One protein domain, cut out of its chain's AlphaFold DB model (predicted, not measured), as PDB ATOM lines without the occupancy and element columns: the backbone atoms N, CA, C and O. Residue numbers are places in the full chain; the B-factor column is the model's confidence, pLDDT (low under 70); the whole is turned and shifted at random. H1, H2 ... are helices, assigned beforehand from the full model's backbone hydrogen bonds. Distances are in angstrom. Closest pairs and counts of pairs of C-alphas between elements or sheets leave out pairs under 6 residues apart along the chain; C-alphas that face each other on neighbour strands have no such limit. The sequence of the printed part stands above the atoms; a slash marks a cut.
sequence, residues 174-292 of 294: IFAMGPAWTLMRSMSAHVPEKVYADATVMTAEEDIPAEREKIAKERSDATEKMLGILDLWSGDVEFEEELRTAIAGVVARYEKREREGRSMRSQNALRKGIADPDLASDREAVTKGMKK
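AT A GLANCE: This is residues 174 to 292 of the 294 residues of an uncharacterized protein of Acidobacteria bacterium (UniProt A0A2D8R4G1). The model is an open, flat frame of helices with few contacts: the long helix H3 and H4 make an open V, joined by residues 233 to 236, while H5 and H6 make a corner at the far end of the frame. H1 spans the gap, from near the middle of H3 to the first residue of H5, with H2 near the first part of H3, and residues 256 to 266 form a long looping link from H4 to H5. The printed part has 119 residues with six named helices, H1 to H6 in chain order, and no named strand; its class is all helix. It is only just loose, close to extended, with a radius of gyration of the C-alphas of 20.2 A and spans of 53 by 47 by 25 A.

HOW THE PARTS SIT: H1, residues 174 to 187, and H3, residues 208 to 232, only just touch, with 3 pairs of C-alphas within 8 A. H1 does so with residue 187 alone and H3 with residues 223 to 227 alone; the closest C-alphas, of Met 187 and Thr 223, are 5.9 A apart. The two run opposite ways at a steep tilt of 66 degrees. H2, residues 193 to 199, is close to H3 but not clearly touching; their closest C-alphas, of Tyr 196 and Arg 212, are 6.6 A apart, and their lines are only just about perpendicular, at 72 degrees. H4, residues 237 to 255, touches no helix and is apart from H3. H5, residues 267 to 275, is close to H1 but not clearly touching: their closest C-alphas, of Phe 175 and Gln 267, are 7.4 A apart. These two run opposite ways at a shallow tilt of 34.6 degrees, only just short of steep. H6, residues 277 to 290, is about perpendicular to H5 at 78 degrees and close but not clearly touching, with the closest C-alphas, of Gly 273 and Leu 279, 5.9 A apart. Every O i to N i+4 pair is within hydrogen-bond range in H2; the counts are 8 of 10 in H1, 20 of 21 in H3, 13 of 15 in H4, 4 of 5 in H5 and 7 of 10 in H6.

IN THESE COORDINATES: H1 begins with C-alpha 174 at (-17.824, 52.573, -4.701) and is 20.2 A long from first to last C-alpha. H2 has 7 residues. H3 is 36.3 A long, from C-alpha 208 at (-33.185, 20.490, 9.285), and H4 is 26.1 A long. H5 has 9 residues. H6 is 21.3 A long, ending with C-alpha 290 at (-34.597, 61.567, 6.686).

THE WHOLE: The two C-alphas farthest apart, of Glu 206 and Ala 275, are 57.3 A apart. The printed part has no cut, and the link from H4 to H5, 11 residues, is long. The mean pLDDT of the printed part is 70.1; 51 residues are under 70, among them 258 to 292.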
ATOM      1  N   ILE A 174     -16.719  53.073  -5.537       54.00
ATOM      2  CA  ILE A 174     -17.824  52.573  -4.701       54.00
ATOM      3  C   ILE A 174     -18.932  51.952  -5.567       54.00
ATOM      4  O   ILE A 174     -19.583  50.995  -5.141       54.00
ATOM      5  N   PHE A 175     -19.109  52.403  -6.814       51.94
ATOM      6  CA  PHE A 175     -19.981  51.708  -7.767       51.94
ATOM      7  C   PHE A 175     -19.375  50.391  -8.263       51.94
ATOM      8  O   PHE A 175     -20.124  49.428  -8.418       51.94
ATOM      9  N   ALA A 176     -18.048  50.290  -8.410       59.00
ATOM     10  CA  ALA A 176     -17.364  49.027  -8.717       59.00
ATOM     11  C   ALA A 176     -17.427  48.006  -7.558       59.00
ATOM     12  O   ALA A 176     -17.529  46.801  -7.804       59.00
ATOM     13  N   MET A 177     -17.478  48.467  -6.301       57.47
ATOM     14  CA  MET A 177     -17.681  47.599  -5.131       57.47
ATOM     15  C   MET A 177     -19.005  46.816  -5.181       57.47
ATOM     16  O   MET A 177     -19.079  45.727  -4.621       57.47
ATOM     17  N   GLY A 178     -20.046  47.311  -5.863       65.69
ATOM     18  CA  GLY A 178     -21.326  46.599  -6.005       65.69
ATOM     19  C   GLY A 178     -21.212  45.291  -6.810       65.69
ATOM     20  O   GLY A 178     -21.532  44.220  -6.281       65.69
ATOM     21  N   PRO A 179     -20.740  45.340  -8.071       71.00
ATOM     22  CA  PRO A 179     -20.392  44.159  -8.857       71.00
ATOM     23  C   PRO A 179     -19.322  43.288  -8.194       71.00
ATOM     24  O   PRO A 179     -19.528  42.081  -8.091       71.00
ATOM     25  N   ALA A 180     -18.239  43.871  -7.661       65.38
ATOM     26  CA  ALA A 180     -17.168  43.106  -7.015       65.38
ATOM     27  C   ALA A 180     -17.676  42.307  -5.798       65.38
ATOM     28  O   ALA A 180     -17.418  41.109  -5.689       65.38
ATOM     29  N   TRP A 181     -18.487  42.922  -4.929       68.31
ATOM     30  CA  TRP A 181     -19.167  42.235  -3.825       68.31
ATOM     31  C   TRP A 181     -20.137  41.154  -4.312       68.31
ATOM     32  O   TRP A 181     -20.281  40.119  -3.667       68.31
ATOM     33  N   THR A 182     -20.794  41.360  -5.456       71.81
ATOM     34  CA  THR A 182     -21.696  40.359  -6.044       71.81
ATOM     35  C   THR A 182     -20.921  39.132  -6.527       71.81
ATOM     36  O   THR A 182     -21.325  38.013  -6.215       71.81
ATOM     37  N   LEU A 183     -19.784  39.328  -7.204       75.88
ATOM     38  CA  LEU A 183     -18.893  38.247  -7.636       75.88
ATOM     39  C   LEU A 183     -18.298  37.509  -6.428       75.88
ATOM     40  O   LEU A 183     -18.548  36.314  -6.273       75.88
ATOM     41  N   MET A 184     -17.636  38.220  -5.507       67.69
ATOM     42  CA  MET A 184     -17.072  37.637  -4.278       67.69
ATOM     43  C   MET A 184     -18.116  36.837  -3.482       67.69
ATOM     44  O   MET A 184     -17.854  35.709  -3.068       67.69
ATOM     45  N   ARG A 185     -19.338  37.366  -3.324       70.50
ATOM     46  CA  ARG A 185     -20.423  36.679  -2.609       70.50
ATOM     47  C   ARG A 185     -21.013  35.494  -3.382       70.50
ATOM     48  O   ARG A 185     -21.502  34.571  -2.740       70.50
ATOM     49  N   SER A 186     -20.967  35.487  -4.718       75.75
ATOM     50  CA  SER A 186     -21.391  34.327  -5.524       75.75
ATOM     51  C   SER A 186     -20.410  33.152  -5.469       75.75
ATOM     52  O   SER A 186     -20.843  32.006  -5.569       75.75
ATOM     53  N   MET A 187     -19.119  33.435  -5.263       74.00
ATOM     54  CA  MET A 187     -18.058  32.427  -5.139       74.00
ATOM     55  C   MET A 187     -17.869  31.938  -3.694       74.00
ATOM     56  O   MET A 187     -17.378  30.833  -3.488       74.00
ATOM     57  N   SER A 188     -18.263  32.734  -2.692       72.25
ATOM     58  CA  SER A 188     -18.119  32.389  -1.270       72.25
ATOM     59  C   SER A 188     -19.068  31.279  -0.798       72.25
ATOM     60  O   SER A 188     -20.208  31.189  -1.252       72.25
ATOM     61  N   ALA A 189     -18.646  30.529   0.224       72.12
ATOM     62  CA  ALA A 189     -19.430  29.458   0.848       72.12
ATOM     63  C   ALA A 189     -20.660  29.954   1.648       72.12
ATOM     64  O   ALA A 189     -21.405  29.158   2.217       72.12
ATOM     65  N   HIS A 190     -20.892  31.270   1.728       72.38
ATOM     66  CA  HIS A 190     -21.976  31.848   2.518       72.38
ATOM     67  C   HIS A 190     -23.345  31.683   1.835       72.38
ATOM     68  O   HIS A 190     -23.757  32.480   0.986       72.38
ATOM     69  N   VAL A 191     -24.085  30.668   2.276       68.94
ATOM     70  CA  VAL A 191     -25.469  30.403   1.869       68.94
ATOM     71  C   VAL A 191     -26.432  31.390   2.554       68.94
ATOM     72  O   VAL A 191     -26.437  31.484   3.784       68.94
ATOM     73  N   PRO A 192     -27.269  32.137   1.805       69.38
ATOM     74  CA  PRO A 192     -28.304  32.988   2.389       69.38
ATOM     75  C   PRO A 192     -29.400  32.167   3.079       69.38
ATOM     76  O   PRO A 192     -29.828  31.145   2.553       69.38
ATOM     77  N   GLU A 193     -29.956  32.681   4.178       68.38
ATOM     78  CA  GLU A 193     -31.033  32.026   4.942       68.38
ATOM     79  C   GLU A 193     -32.251  31.624   4.094       68.38
ATOM     80  O   GLU A 193     -32.818  30.557   4.309       68.38
ATOM     81  N   LYS A 194     -32.594  32.410   3.064       70.81
ATOM     82  CA  LYS A 194     -33.643  32.040   2.097       70.81
ATOM     83  C   LYS A 194     -33.338  30.741   1.349       70.81
ATOM     84  O   LYS A 194     -34.233  29.934   1.191       70.81
ATOM     85  N   VAL A 195     -32.086  30.512   0.954       66.25
ATOM     86  CA  VAL A 195     -31.684  29.292   0.233       66.25
ATOM     87  C   VAL A 195     -31.729  28.072   1.157       66.25
ATOM     88  O   VAL A 195     -32.105  26.997   0.707       66.25
ATOM     89  N   TYR A 196     -31.423  28.237   2.450       68.50
ATOM     90  CA  TYR A 196     -31.689  27.183   3.434       68.50
ATOM     91  C   TYR A 196     -33.191  26.931   3.597       68.50
ATOM     92  O   TYR A 196     -33.601  25.779   3.562       68.50
ATOM     93  N   ALA A 197     -34.008  27.980   3.734       68.75
ATOM     94  CA  ALA A 197     -35.458  27.844   3.868       68.75
ATOM     95  C   ALA A 197     -36.089  27.145   2.650       68.75
ATOM     96  O   ALA A 197     -36.851  26.203   2.840       68.75
ATOM     97  N   ASP A 198     -35.713  27.550   1.431       72.31
ATOM     98  CA  ASP A 198     -36.155  26.960   0.160       72.31
ATOM     99  C   ASP A 198     -35.713  25.487   0.019       72.31
ATOM    100  O   ASP A 198     -36.439  24.678  -0.557       72.31
ATOM    101  N   ALA A 199     -34.543  25.120   0.557       66.00
ATOM    102  CA  ALA A 199     -34.050  23.741   0.550       66.00
ATOM    103  C   ALA A 199     -34.728  22.852   1.607       66.00
ATOM    104  O   ALA A 199     -34.971  21.677   1.342       66.00
ATOM    105  N   THR A 200     -35.068  23.393   2.784       70.06
ATOM    106  CA  THR A 200     -35.641  22.615   3.897       70.06
ATOM    107  C   THR A 200     -37.175  22.570   3.927       70.06
ATOM    108  O   THR A 200     -37.736  22.069   4.895       70.06
ATOM    109  N   VAL A 201     -37.880  23.061   2.894       73.12
ATOM    110  CA  VAL A 201     -39.367  23.091   2.836       73.12
ATOM    111  C   VAL A 201     -40.008  21.705   3.010       73.12
ATOM    112  O   VAL A 201     -41.119  21.603   3.522       73.12
ATOM    113  N   MET A 202     -39.324  20.647   2.568       72.31
ATOM    114  CA  MET A 202     -39.808  19.256   2.589       72.31
ATOM    115  C   MET A 202     -39.097  18.385   3.644       72.31
ATOM    116  O   MET A 202     -39.302  17.174   3.679       72.31
ATOM    117  N   THR A 203     -38.230  18.974   4.471       75.56
ATOM    118  CA  THR A 203     -37.402  18.260   5.458       75.56
ATOM    119  C   THR A 203     -38.140  18.158   6.794       75.56
ATOM    120  O   THR A 203     -38.787  19.116   7.214       75.56
ATOM    121  N   ALA A 204     -38.039  17.017   7.484       77.81
ATOM    122  CA  ALA A 204     -38.564  16.887   8.842       77.81
ATOM    123  C   ALA A 204     -37.827  17.843   9.796       77.81
ATOM    124  O   ALA A 204     -36.624  18.051   9.655       77.81
ATOM    125  N   GLU A 205     -38.533  18.423  10.770       70.69
ATOM    126  CA  GLU A 205     -38.004  19.513  11.610       70.69
ATOM    127  C   GLU A 205     -36.747  19.108  12.412       70.69
ATOM    128  O   GLU A 205     -35.869  19.934  12.657       70.69
ATOM    129  N   GLU A 206     -36.614  17.814  12.723       73.44
ATOM    130  CA  GLU A 206     -35.458  17.197  13.388       73.44
ATOM    131  C   GLU A 206     -34.224  17.044  12.466       73.44
ATOM    132  O   GLU A 206     -33.092  17.130  12.942       73.44
ATOM    133  N   ASP A 207     -34.422  16.894  11.148       78.69
ATOM    134  CA  ASP A 207     -33.360  16.703  10.140       78.69
ATOM    135  C   ASP A 207     -32.836  18.027   9.545       78.69
ATOM    136  O   ASP A 207     -31.744  18.073   8.966       78.69
ATOM    137  N   ILE A 208     -33.577  19.132   9.711       74.44
ATOM    138  CA  ILE A 208     -33.185  20.490   9.285       74.44
ATOM    139  C   ILE A 208     -31.729  20.860   9.648       74.44
ATOM    140  O   ILE A 208     -31.039  21.386   8.769       74.44
ATOM    141  N   PRO A 209     -31.211  20.642  10.879       76.31
ATOM    142  CA  PRO A 209     -29.817  20.967  11.196       76.31
ATOM    143  C   PRO A 209     -28.800  20.151  10.381       76.31
ATOM    144  O   PRO A 209     -27.819  20.727   9.910       76.31
ATOM    145  N   ALA A 210     -29.045  18.856  10.159       79.12
ATOM    146  CA  ALA A 210     -28.134  17.985   9.417       79.12
ATOM    147  C   ALA A 210     -28.089  18.345   7.923       79.12
ATOM    148  O   ALA A 210     -27.010  18.457   7.336       79.12
ATOM    149  N   GLU A 211     -29.247  18.611   7.311       77.50
ATOM    150  CA  GLU A 211     -29.311  19.023   5.906       77.50
ATOM    151  C   GLU A 211     -28.711  20.431   5.702       77.50
ATOM    152  O   GLU A 211     -28.039  20.681   4.701       77.50
ATOM    153  N   ARG A 212     -28.836  21.338   6.686       78.38
ATOM    154  CA  ARG A 212     -28.132  22.636   6.682       78.38
ATOM    155  C   ARG A 212     -26.611  22.481   6.751       78.38
ATOM    156  O   ARG A 212     -25.918  23.163   5.998       78.38
ATOM    157  N   GLU A 213     -26.088  21.608   7.614       78.94
ATOM    158  CA  GLU A 213     -24.644  21.339   7.705       78.94
ATOM    159  C   GLU A 213     -24.101  20.743   6.397       78.94
ATOM    160  O   GLU A 213     -23.082  21.202   5.875       78.94
ATOM    161  N   LYS A 214     -24.833  19.791   5.807       80.94
ATOM    162  CA  LYS A 214     -24.534  19.206   4.494       80.94
ATOM    163  C   LYS A 214     -24.484  20.261   3.384       80.94
ATOM    164  O   LYS A 214     -23.470  20.355   2.694       80.94
ATOM    165  N   ILE A 215     -25.505  21.113   3.265       79.19
ATOM    166  CA  ILE A 215     -25.545  22.213   2.283       79.19
ATOM    167  C   ILE A 215     -24.381  23.199   2.493       79.19
ATOM    168  O   ILE A 215     -23.776  23.654   1.519       79.19
ATOM    169  N   ALA A 216     -24.042  23.525   3.746       76.94
ATOM    170  CA  ALA A 216     -22.907  24.392   4.067       76.94
ATOM    171  C   ALA A 216     -21.570  23.768   3.631       76.94
ATOM    172  O   ALA A 216     -20.721  24.457   3.060       76.94
ATOM    173  N   LYS A 217     -21.399  22.462   3.856       79.69
ATOM    174  CA  LYS A 217     -20.191  21.714   3.498       79.69
ATOM    175  C   LYS A 217     -20.032  21.554   1.987       79.69
ATOM    176  O   LYS A 217     -18.994  21.930   1.458       79.69
ATOM    177  N   GLU A 218     -21.073  21.118   1.278       82.69
ATOM    178  CA  GLU A 218     -21.075  21.040  -0.194       82.69
ATOM    179  C   GLU A 218     -20.730  22.397  -0.835       82.69
ATOM    180  O   GLU A 218     -20.012  22.463  -1.836       82.69
ATOM    181  N   ARG A 219     -21.190  23.501  -0.227       79.75
ATOM    182  CA  ARG A 219     -20.841  24.866  -0.640       79.75
ATOM    183  C   ARG A 219     -19.404  25.256  -0.315       79.75
ATOM    184  O   ARG A 219     -18.790  25.911  -1.150       79.75
ATOM    185  N   SER A 220     -18.863  24.847   0.829       80.25
ATOM    186  CA  SER A 220     -17.450  25.047   1.172       80.25
ATOM    187  C   SER A 220     -16.530  24.307   0.199       80.25
ATOM    188  O   SER A 220     -15.678  24.931  -0.433       80.25
ATOM    189  N   ASP A 221     -16.772  23.012  -0.009       83.44
ATOM    190  CA  ASP A 221     -15.991  22.144  -0.896       83.44
ATOM    191  C   ASP A 221     -16.042  22.615  -2.363       83.44
ATOM    192  O   ASP A 221     -15.096  22.404  -3.125       83.44
ATOM    193  N   ALA A 222     -17.152  23.233  -2.787       81.88
ATOM    194  CA  ALA A 222     -17.275  23.869  -4.099       81.88
ATOM    195  C   ALA A 222     -16.536  25.217  -4.164       81.88
ATOM    196  O   ALA A 222     -15.849  25.485  -5.149       81.88
ATOM    197  N   THR A 223     -16.642  26.054  -3.126       82.75
ATOM    198  CA  THR A 223     -15.925  27.336  -3.023       82.75
ATOM    199  C   THR A 223     -14.413  27.149  -3.072       82.75
ATOM    200  O   THR A 223     -13.754  27.845  -3.837       82.75
ATOM    201  N   GLU A 224     -13.865  26.197  -2.317       82.06
ATOM    202  CA  GLU A 224     -12.424  25.919  -2.290       82.06
ATOM    203  C   GLU A 224     -11.901  25.513  -3.678       82.06
ATOM    204  O   GLU A 224     -10.912  26.066  -4.156       82.06
ATOM    205  N   LYS A 225     -12.628  24.637  -4.386       87.88
ATOM    206  CA  LYS A 225     -12.296  24.229  -5.764       87.88
ATOM    207  C   LYS A 225     -12.393  25.385  -6.758       87.88
ATOM    208  O   LYS A 225     -11.514  25.522  -7.602       87.88
ATOM    209  N   MET A 226     -13.432  26.222  -6.665       86.31
ATOM    210  CA  MET A 226     -13.564  27.402  -7.530       86.31
ATOM    211  C   MET A 226     -12.407  28.382  -7.312       86.31
ATOM    212  O   MET A 226     -11.800  28.815  -8.284       86.31
ATOM    213  N   LEU A 227     -12.070  28.695  -6.056       82.88
ATOM    214  CA  LEU A 227     -10.976  29.614  -5.734       82.88
ATOM    215  C   LEU A 227      -9.611  29.054  -6.159       82.88
ATOM    216  O   LEU A 227      -8.838  29.787  -6.762       82.88
ATOM    217  N   GLY A 228      -9.341  27.764  -5.932       85.50
ATOM    218  CA  GLY A 228      -8.089  27.131  -6.362       85.50
ATOM    219  C   GLY A 228      -7.899  27.098  -7.885       85.50
ATOM    220  O   GLY A 228      -6.777  27.238  -8.361       85.50
ATOM    221  N   ILE A 229      -8.981  26.962  -8.662       89.25
ATOM    222  CA  ILE A 229      -8.926  27.050 -10.132       89.25
ATOM    223  C   ILE A 229      -8.742  28.508 -10.587       89.25
ATOM    224  O   ILE A 229      -7.934  28.763 -11.474       89.25
ATOM    225  N   LEU A 230      -9.452  29.461  -9.972       85.00
ATOM    226  CA  LEU A 230      -9.340  30.892 -10.293       85.00
ATOM    227  C   LEU A 230      -7.951  31.470  -9.982       85.00
ATOM    228  O   LEU A 230      -7.494  32.345 -10.707       85.00
ATOM    229  N   ASP A 231      -7.292  30.990  -8.926       84.06
ATOM    230  CA  ASP A 231      -5.917  31.363  -8.570       84.06
ATOM    231  C   ASP A 231      -4.913  30.786  -9.588       84.06
ATOM    232  O   ASP A 231      -4.138  31.530 -10.191       84.06
ATOM    233  N   LEU A 232      -5.011  29.478  -9.867       87.69
ATOM    234  CA  LEU A 232      -4.123  28.736 -10.774       87.69
ATOM    235  C   LEU A 232      -4.119  29.254 -12.224       87.69
ATOM    236  O   LEU A 232      -3.080  29.191 -12.877       87.69
ATOM    237  N   TRP A 233      -5.261  29.736 -12.722       87.75
ATOM    238  CA  TRP A 233      -5.425  30.234 -14.097       87.75
ATOM    239  C   TRP A 233      -5.571  31.764 -14.180       87.75
ATOM    240  O   TRP A 233      -5.998  32.300 -15.202       87.75
ATOM    241  N   SER A 234      -5.218  32.490 -13.114       83.25
ATOM    242  CA  SER A 234      -5.237  33.956 -13.121       83.25
ATOM    243  C   SER A 234      -4.231  34.529 -14.135       83.25
ATOM    244  O   SER A 234      -3.061  34.148 -14.153       83.25
ATOM    245  N   GLY A 235      -4.680  35.446 -15.001       73.75
ATOM    246  CA  GLY A 235      -3.865  35.993 -16.088       73.75
ATOM    247  C   GLY A 235      -3.769  35.123 -17.347       73.75
ATOM    248  O   GLY A 235      -3.081  35.528 -18.287       73.75
ATOM    249  N   ASP A 236      -4.444  33.967 -17.411       91.62
ATOM    250  CA  ASP A 236      -4.626  33.242 -18.672       91.62
ATOM    251  C   ASP A 236      -5.777  33.853 -19.491       91.62
ATOM    252  O   ASP A 236      -6.906  34.002 -19.021       91.62
ATOM    253  N   VAL A 237      -5.481  34.220 -20.740       83.50
ATOM    254  CA  VAL A 237      -6.395  34.998 -21.590       83.50
ATOM    255  C   VAL A 237      -7.562  34.157 -22.118       83.50
ATOM    256  O   VAL A 237      -8.650  34.696 -22.321       83.50
ATOM    257  N   GLU A 238      -7.370  32.853 -22.335       89.50
ATOM    258  CA  GLU A 238      -8.439  31.972 -22.820       89.50
ATOM    259  C   GLU A 238      -9.428  31.681 -21.680       89.50
ATOM    260  O   GLU A 238     -10.639  31.844 -21.850       89.50
ATOM    261  N   PHE A 239      -8.912  31.385 -20.483       88.75
ATOM    262  CA  PHE A 239      -9.706  31.228 -19.263       88.75
ATOM    263  C   PHE A 239     -10.482  32.504 -18.888       88.75
ATOM    264  O   PHE A 239     -11.672  32.436 -18.560       88.75
ATOM    265  N   GLU A 240      -9.852  33.683 -18.967       82.69
ATOM    266  CA  GLU A 240     -10.518  34.956 -18.667       82.69
ATOM    267  C   GLU A 240     -11.626  35.306 -19.679       82.69
ATOM    268  O   GLU A 240     -12.680  35.804 -19.268       82.69
ATOM    269  N   GLU A 241     -11.463  35.007 -20.975       87.69
ATOM    270  CA  GLU A 241     -12.500  35.265 -21.991       87.69
ATOM    271  C   GLU A 241     -13.654  34.241 -21.930       87.69
ATOM    272  O   GLU A 241     -14.821  34.619 -22.111       87.69
ATOM    273  N   GLU A 242     -13.393  32.974 -21.576       91.06
ATOM    274  CA  GLU A 242     -14.455  32.011 -21.243       91.06
ATOM    275  C   GLU A 242     -15.255  32.465 -20.012       91.06
ATOM    276  O   GLU A 242     -16.491  32.520 -20.050       91.06
ATOM    277  N   LEU A 243     -14.571  32.868 -18.933       87.56
ATOM    278  CA  LEU A 243     -15.202  33.359 -17.706       87.56
ATOM    279  C   LEU A 243     -16.023  34.633 -17.965       87.56
ATOM    280  O   LEU A 243     -17.166  34.747 -17.510       87.56
ATOM    281  N   ARG A 244     -15.487  35.570 -18.754       86.38
ATOM    282  CA  ARG A 244     -16.193  36.768 -19.234       86.38
ATOM    283  C   ARG A 244     -17.451  36.401 -20.020       86.38
ATOM    284  O   ARG A 244     -18.514  36.970 -19.758       86.38
ATOM    285  N   THR A 245     -17.356  35.445 -20.942       91.88
ATOM    286  CA  THR A 245     -18.480  34.965 -21.760       91.88
ATOM    287  C   THR A 245     -19.563  34.323 -20.892       91.88
ATOM    288  O   THR A 245     -20.748  34.643 -21.036       91.88
ATOM    289  N   ALA A 246     -19.175  33.494 -19.919       90.19
ATOM    290  CA  ALA A 246     -20.092  32.898 -18.953       90.19
ATOM    291  C   ALA A 246     -20.810  33.967 -18.105       90.19
ATOM    292  O   ALA A 246     -22.041  33.943 -17.998       90.19
ATOM    293  N   ILE A 247     -20.074  34.944 -17.560       87.50
ATOM    294  CA  ILE A 247     -20.628  36.056 -16.770       87.50
ATOM    295  C   ILE A 247     -21.590  36.903 -17.614       87.50
ATOM    296  O   ILE A 247     -22.715  37.159 -17.176       87.50
ATOM    297  N   ALA A 248     -21.209  37.288 -18.836       85.56
ATOM    298  CA  ALA A 248     -22.076  38.029 -19.756       85.56
ATOM    299  C   ALA A 248     -23.373  37.255 -20.056       85.56
ATOM    300  O   ALA A 248     -24.471  37.815 -19.990       85.56
ATOM    301  N   GLY A 249     -23.260  35.941 -20.276       88.62
ATOM    302  CA  GLY A 249     -24.395  35.037 -20.440       88.62
ATOM    303  C   GLY A 249     -25.321  34.972 -19.220       88.62
ATOM    304  O   GLY A 249     -26.528  34.796 -19.394       88.62
ATOM    305  N   VAL A 250     -24.814  35.133 -17.990       85.75
ATOM    306  CA  VAL A 250     -25.650  35.280 -16.780       85.75
ATOM    307  C   VAL A 250     -26.326  36.652 -16.751       85.75
ATOM    308  O   VAL A 250     -27.541  36.718 -16.557       85.75
ATOM    309  N   VAL A 251     -25.574  37.736 -16.968       85.31
ATOM    310  CA  VAL A 251     -26.081  39.119 -16.893       85.31
ATOM    311  C   VAL A 251     -27.234  39.344 -17.876       85.31
ATOM    312  O   VAL A 251     -28.293  39.817 -17.463       85.31
ATOM    313  N   ALA A 252     -27.106  38.898 -19.129       85.25
ATOM    314  CA  ALA A 252     -28.154  39.027 -20.148       85.25
ATOM    315  C   ALA A 252     -29.480  38.316 -19.781       85.25
ATOM    316  O   ALA A 252     -30.557  38.729 -20.216       85.25
ATOM    317  N   ARG A 253     -29.445  37.269 -18.936       84.94
ATOM    318  CA  ARG A 253     -30.660  36.587 -18.432       84.94
ATOM    319  C   ARG A 253     -31.375  37.354 -17.315       84.94
ATOM    320  O   ARG A 253     -32.539  37.053 -17.036       84.94
ATOM    321  N   TYR A 254     -30.691  38.303 -16.674       80.75
ATOM    322  CA  TYR A 254     -31.214  39.140 -15.592       80.75
ATOM    323  C   TYR A 254     -31.471  40.593 -16.011       80.75
ATOM    324  O   TYR A 254     -32.300  41.239 -15.384       80.75
ATOM    325  N   GLU A 255     -30.858  41.083 -17.090       76.19
ATOM    326  CA  GLU A 255     -31.125  42.409 -17.675       76.19
ATOM    327  C   GLU A 255     -32.623  42.645 -17.943       76.19
ATOM    328  O   GLU A 255     -33.153  43.710 -17.647       76.19
ATOM    329  N   LYS A 256     -33.329  41.618 -18.435       69.12
ATOM    330  CA  LYS A 256     -34.772  41.659 -18.735       69.12
ATOM    331  C   LYS A 256     -35.675  41.341 -17.533       69.12
ATOM    332  O   LYS A 256     -36.863  41.091 -17.721       69.12
ATOM    333  N   ARG A 257     -35.131  41.271 -16.313       74.69
ATOM    334  CA  ARG A 257     -35.880  40.960 -15.086       74.69
ATOM    335  C   ARG A 257     -35.896  42.179 -14.179       74.69
ATOM    336  O   ARG A 257     -34.891  42.488 -13.539       74.69
ATOM    337  N   GLU A 258     -37.044  42.843 -14.081       58.72
ATOM    338  CA  GLU A 258     -37.220  43.889 -13.077       58.72
ATOM    339  C   GLU A 258     -37.029  43.319 -11.667       58.72
ATOM    340  O   GLU A 258     -37.429  42.193 -11.356       58.72
ATOM    341  N   ARG A 259     -36.374  44.102 -10.807       63.34
ATOM    342  CA  ARG A 259     -36.096  43.734  -9.421       63.34
ATOM    343  C   ARG A 259     -36.821  44.691  -8.492       63.34
ATOM    344  O   ARG A 259     -36.375  45.819  -8.285       63.34
ATOM    345  N   GLU A 260     -37.901  44.201  -7.897       55.19
ATOM    346  CA  GLU A 260     -38.717  44.946  -6.940       55.19
ATOM    347  C   GLU A 260     -37.858  45.663  -5.880       55.19
ATOM    348  O   GLU A 260     -36.942  45.091  -5.275       55.19
ATOM    349  N   GLY A 261     -38.148  46.950  -5.674       53.12
ATOM    350  CA  GLY A 261     -37.546  47.769  -4.622       53.12
ATOM    351  C   GLY A 261     -36.064  48.136  -4.788       53.12
ATOM    352  O   GLY A 261     -35.475  48.619  -3.818       53.12
ATOM    353  N   ARG A 262     -35.419  47.920  -5.950       56.47
ATOM    354  CA  ARG A 262     -34.022  48.360  -6.186       56.47
ATOM    355  C   ARG A 262     -33.766  48.869  -7.607       56.47
ATOM    356  O   ARG A 262     -33.637  48.076  -8.534       56.47
ATOM    357  N   SER A 263     -33.549  50.178  -7.747       58.91
ATOM    358  CA  SER A 263     -33.006  50.777  -8.974       58.91
ATOM    359  C   SER A 263     -31.528  50.412  -9.196       58.91
ATOM    360  O   SER A 263     -30.787  50.085  -8.259       58.91
ATOM    361  N   MET A 264     -31.078  50.468 -10.454       61.50
ATOM    362  CA  MET A 264     -29.677  50.225 -10.808       61.50
ATOM    363  C   MET A 264     -28.793  51.394 -10.346       61.50
ATOM    364  O   MET A 264     -28.861  52.495 -10.886       61.50
ATOM    365  N   ARG A 265     -27.900  51.130  -9.387       58.53
ATOM    366  CA  ARG A 265     -26.876  52.082  -8.925       58.53
ATOM    367  C   ARG A 265     -25.714  52.163  -9.920       58.53
ATOM    368  O   ARG A 265     -24.656  51.589  -9.675       58.53
ATOM    369  N   SER A 266     -25.921  52.832 -11.051       60.19
ATOM    370  CA  SER A 266     -24.884  53.069 -12.065       60.19
ATOM    371  C   SER A 266     -24.515  54.549 -12.179       60.19
ATOM    372  O   SER A 266     -25.323  55.435 -11.895       60.19
ATOM    373  N   GLN A 267     -23.300  54.821 -12.664       56.59
ATOM    374  CA  GLN A 267     -22.831  56.176 -12.983       56.59
ATOM    375  C   GLN A 267     -23.775  56.885 -13.975       56.59
ATOM    376  O   GLN A 267     -24.042  58.076 -13.836       56.59
ATOM    377  N   ASN A 268     -24.352  56.134 -14.919       58.25
ATOM    378  CA  ASN A 268     -25.335  56.642 -15.877       58.25
ATOM    379  C   ASN A 268     -26.693  56.955 -15.231       58.25
ATOM    380  O   ASN A 268     -27.327  57.925 -15.634       58.25
ATOM    381  N   ALA A 269     -27.139  56.192 -14.227       59.56
ATOM    382  CA  ALA A 269     -28.355  56.516 -13.477       59.56
ATOM    383  C   ALA A 269     -28.185  57.806 -12.656       59.56
ATOM    384  O   ALA A 269     -29.084  58.641 -12.639       59.56
ATOM    385  N   LEU A 270     -27.010  58.012 -12.049       57.12
ATOM    386  CA  LEU A 270     -26.677  59.256 -11.343       57.12
ATOM    387  C   LEU A 270     -26.564  60.456 -12.286       57.12
ATOM    388  O   LEU A 270     -27.204  61.470 -12.035       57.12
ATOM    389  N   ARG A 271     -25.825  60.331 -13.398       56.16
ATOM    390  CA  ARG A 271     -25.718  61.399 -14.408       56.16
ATOM    391  C   ARG A 271     -27.078  61.748 -15.037       56.16
ATOM    392  O   ARG A 271     -27.339  62.924 -15.266       56.16
ATOM    393  N   LYS A 272     -27.978  60.774 -15.233       58.38
ATOM    394  CA  LYS A 272     -29.374  61.043 -15.629       58.38
ATOM    395  C   LYS A 272     -30.173  61.739 -14.523       58.38
ATOM    396  O   LYS A 272     -30.755  62.778 -14.792       58.38
ATOM    397  N   GLY A 273     -30.113  61.270 -13.275       53.09
ATOM    398  CA  GLY A 273     -30.781  61.882 -12.107       53.09
ATOM    399  C   GLY A 273     -30.268  63.266 -11.668       53.09
ATOM    400  O   GLY A 273     -30.603  63.730 -10.573       53.09
ATOM    401  N   ILE A 274     -29.439  63.912 -12.491       53.41
ATOM    402  CA  ILE A 274     -29.026  65.321 -12.400       53.41
ATOM    403  C   ILE A 274     -29.613  66.139 -13.568       53.41
ATOM    404  O   ILE A 274     -29.903  67.316 -13.394       53.41
ATOM    405  N   ALA A 275     -29.816  65.521 -14.738       50.62
ATOM    406  CA  ALA A 275     -30.341  66.165 -15.945       50.62
ATOM    407  C   ALA A 275     -31.867  66.013 -16.128       50.62
ATOM    408  O   ALA A 275     -32.455  66.739 -16.926       50.62
ATOM    409  N   ASP A 276     -32.492  65.059 -15.434       47.94
ATOM    410  CA  ASP A 276     -33.880  64.641 -15.649       47.94
ATOM    411  C   ASP A 276     -34.807  65.192 -14.537       47.94
ATOM    412  O   ASP A 276     -34.659  64.793 -13.374       47.94
ATOM    413  N   PRO A 277     -35.724  66.139 -14.831       52.41
ATOM    414  CA  PRO A 277     -36.466  66.879 -13.805       52.41
ATOM    415  C   PRO A 277     -37.477  66.023 -13.029       52.41
ATOM    416  O   PRO A 277     -37.735  66.310 -11.859       52.41
ATOM    417  N   ASP A 278     -38.008  64.950 -13.619       50.38
ATOM    418  CA  ASP A 278     -39.024  64.106 -12.971       50.38
ATOM    419  C   ASP A 278     -38.462  63.359 -11.741       50.38
ATOM    420  O   ASP A 278     -39.171  63.122 -10.755       50.38
ATOM    421  N   LEU A 279     -37.149  63.086 -11.729       49.09
ATOM    422  CA  LEU A 279     -36.425  62.474 -10.605       49.09
ATOM    423  C   LEU A 279     -36.183  63.435  -9.420       49.09
ATOM    424  O   LEU A 279     -35.668  63.016  -8.378       49.09
ATOM    425  N   ALA A 280     -36.598  64.704  -9.510       48.38
ATOM    426  CA  ALA A 280     -36.638  65.601  -8.352       48.38
ATOM    427  C   ALA A 280     -37.637  65.123  -7.278       48.38
ATOM    428  O   ALA A 280     -37.409  65.328  -6.083       48.38
ATOM    429  N   SER A 281     -38.705  64.427  -7.686       46.81
ATOM    430  CA  SER A 281     -39.719  63.861  -6.783       46.81
ATOM    431  C   SER A 281     -39.138  62.824  -5.804       46.81
ATOM    432  O   SER A 281     -39.418  62.870  -4.602       46.81
ATOM    433  N   ASP A 282     -38.235  61.958  -6.274       48.25
ATOM    434  CA  ASP A 282     -37.508  60.997  -5.434       48.25
ATOM    435  C   ASP A 282     -36.561  61.693  -4.436       48.25
ATOM    436  O   ASP A 282     -36.416  61.242  -3.294       48.25
ATOM    437  N   ARG A 283     -35.951  62.832  -4.812       49.16
ATOM    438  CA  ARG A 283     -35.125  63.632  -3.885       49.16
ATOM    439  C   ARG A 283     -35.966  64.198  -2.733       49.16
ATOM    440  O   ARG A 283     -35.516  64.174  -1.580       49.16
ATOM    441  N   GLU A 284     -37.195  64.650  -2.997       47.84
ATOM    442  CA  GLU A 284     -38.128  65.034  -1.928       47.84
ATOM    443  C   GLU A 284     -38.506  63.837  -1.047       47.84
ATOM    444  O   GLU A 284     -38.476  63.950   0.179       47.84
ATOM    445  N   ALA A 285     -38.812  62.675  -1.633       48.06
ATOM    446  CA  ALA A 285     -39.176  61.478  -0.874       48.06
ATOM    447  C   ALA A 285     -38.062  61.045   0.101       48.06
ATOM    448  O   ALA A 285     -38.329  60.798   1.282       48.06
ATOM    449  N   VAL A 286     -36.804  61.025  -0.355       47.22
ATOM    450  CA  VAL A 286     -35.638  60.666   0.471       47.22
ATOM    451  C   VAL A 286     -35.395  61.689   1.587       47.22
ATOM    452  O   VAL A 286     -35.273  61.309   2.754       47.22
ATOM    453  N   THR A 287     -35.378  62.988   1.277       46.94
ATOM    454  CA  THR A 287     -35.119  64.039   2.285       46.94
ATOM    455  C   THR A 287     -36.243  64.150   3.325       46.94
ATOM    456  O   THR A 287     -35.980  64.344   4.516       46.94
ATOM    457  N   LYS A 288     -37.498  63.936   2.916       45.78
ATOM    458  CA  LYS A 288     -38.680  63.849   3.793       45.78
ATOM    459  C   LYS A 288     -38.675  62.578   4.650       45.78
ATOM    460  O   LYS A 288     -39.154  62.611   5.782       45.78
ATOM    461  N   GLY A 289     -38.080  61.491   4.153       40.53
ATOM    462  CA  GLY A 289     -37.781  60.282   4.924       40.53
ATOM    463  C   GLY A 289     -36.727  60.513   6.013       40.53
ATOM    464  O   GLY A 289     -36.935  60.111   7.156       40.53
ATOM    465  N   MET A 290     -35.637  61.224   5.701       40.88
ATOM    466  CA  MET A 290     -34.597  61.567   6.686       40.88
ATOM    467  C   MET A 290     -35.133  62.475   7.805       40.88
ATOM    468  O   MET A 290     -34.869  62.218   8.977       40.88
ATOM    469  N   LYS A 291     -35.972  63.470   7.475       44.72
ATOM    470  CA  LYS A 291     -36.630  64.348   8.466       44.72
ATOM    471  C   LYS A 291     -37.636  63.644   9.397       44.72
ATOM    472  O   LYS A 291     -38.120  64.279  10.324       44.72
ATOM    473  N   LYS A 292     -37.950  62.359   9.181       43.19
ATOM    474  CA  LYS A 292     -38.786  61.528  10.075       43.19
ATOM    475  C   LYS A 292     -37.981  60.630  11.034       43.19
ATOM    476  O   LYS A 292     -38.559  59.737  11.651       43.19
TER     477      LYS A 292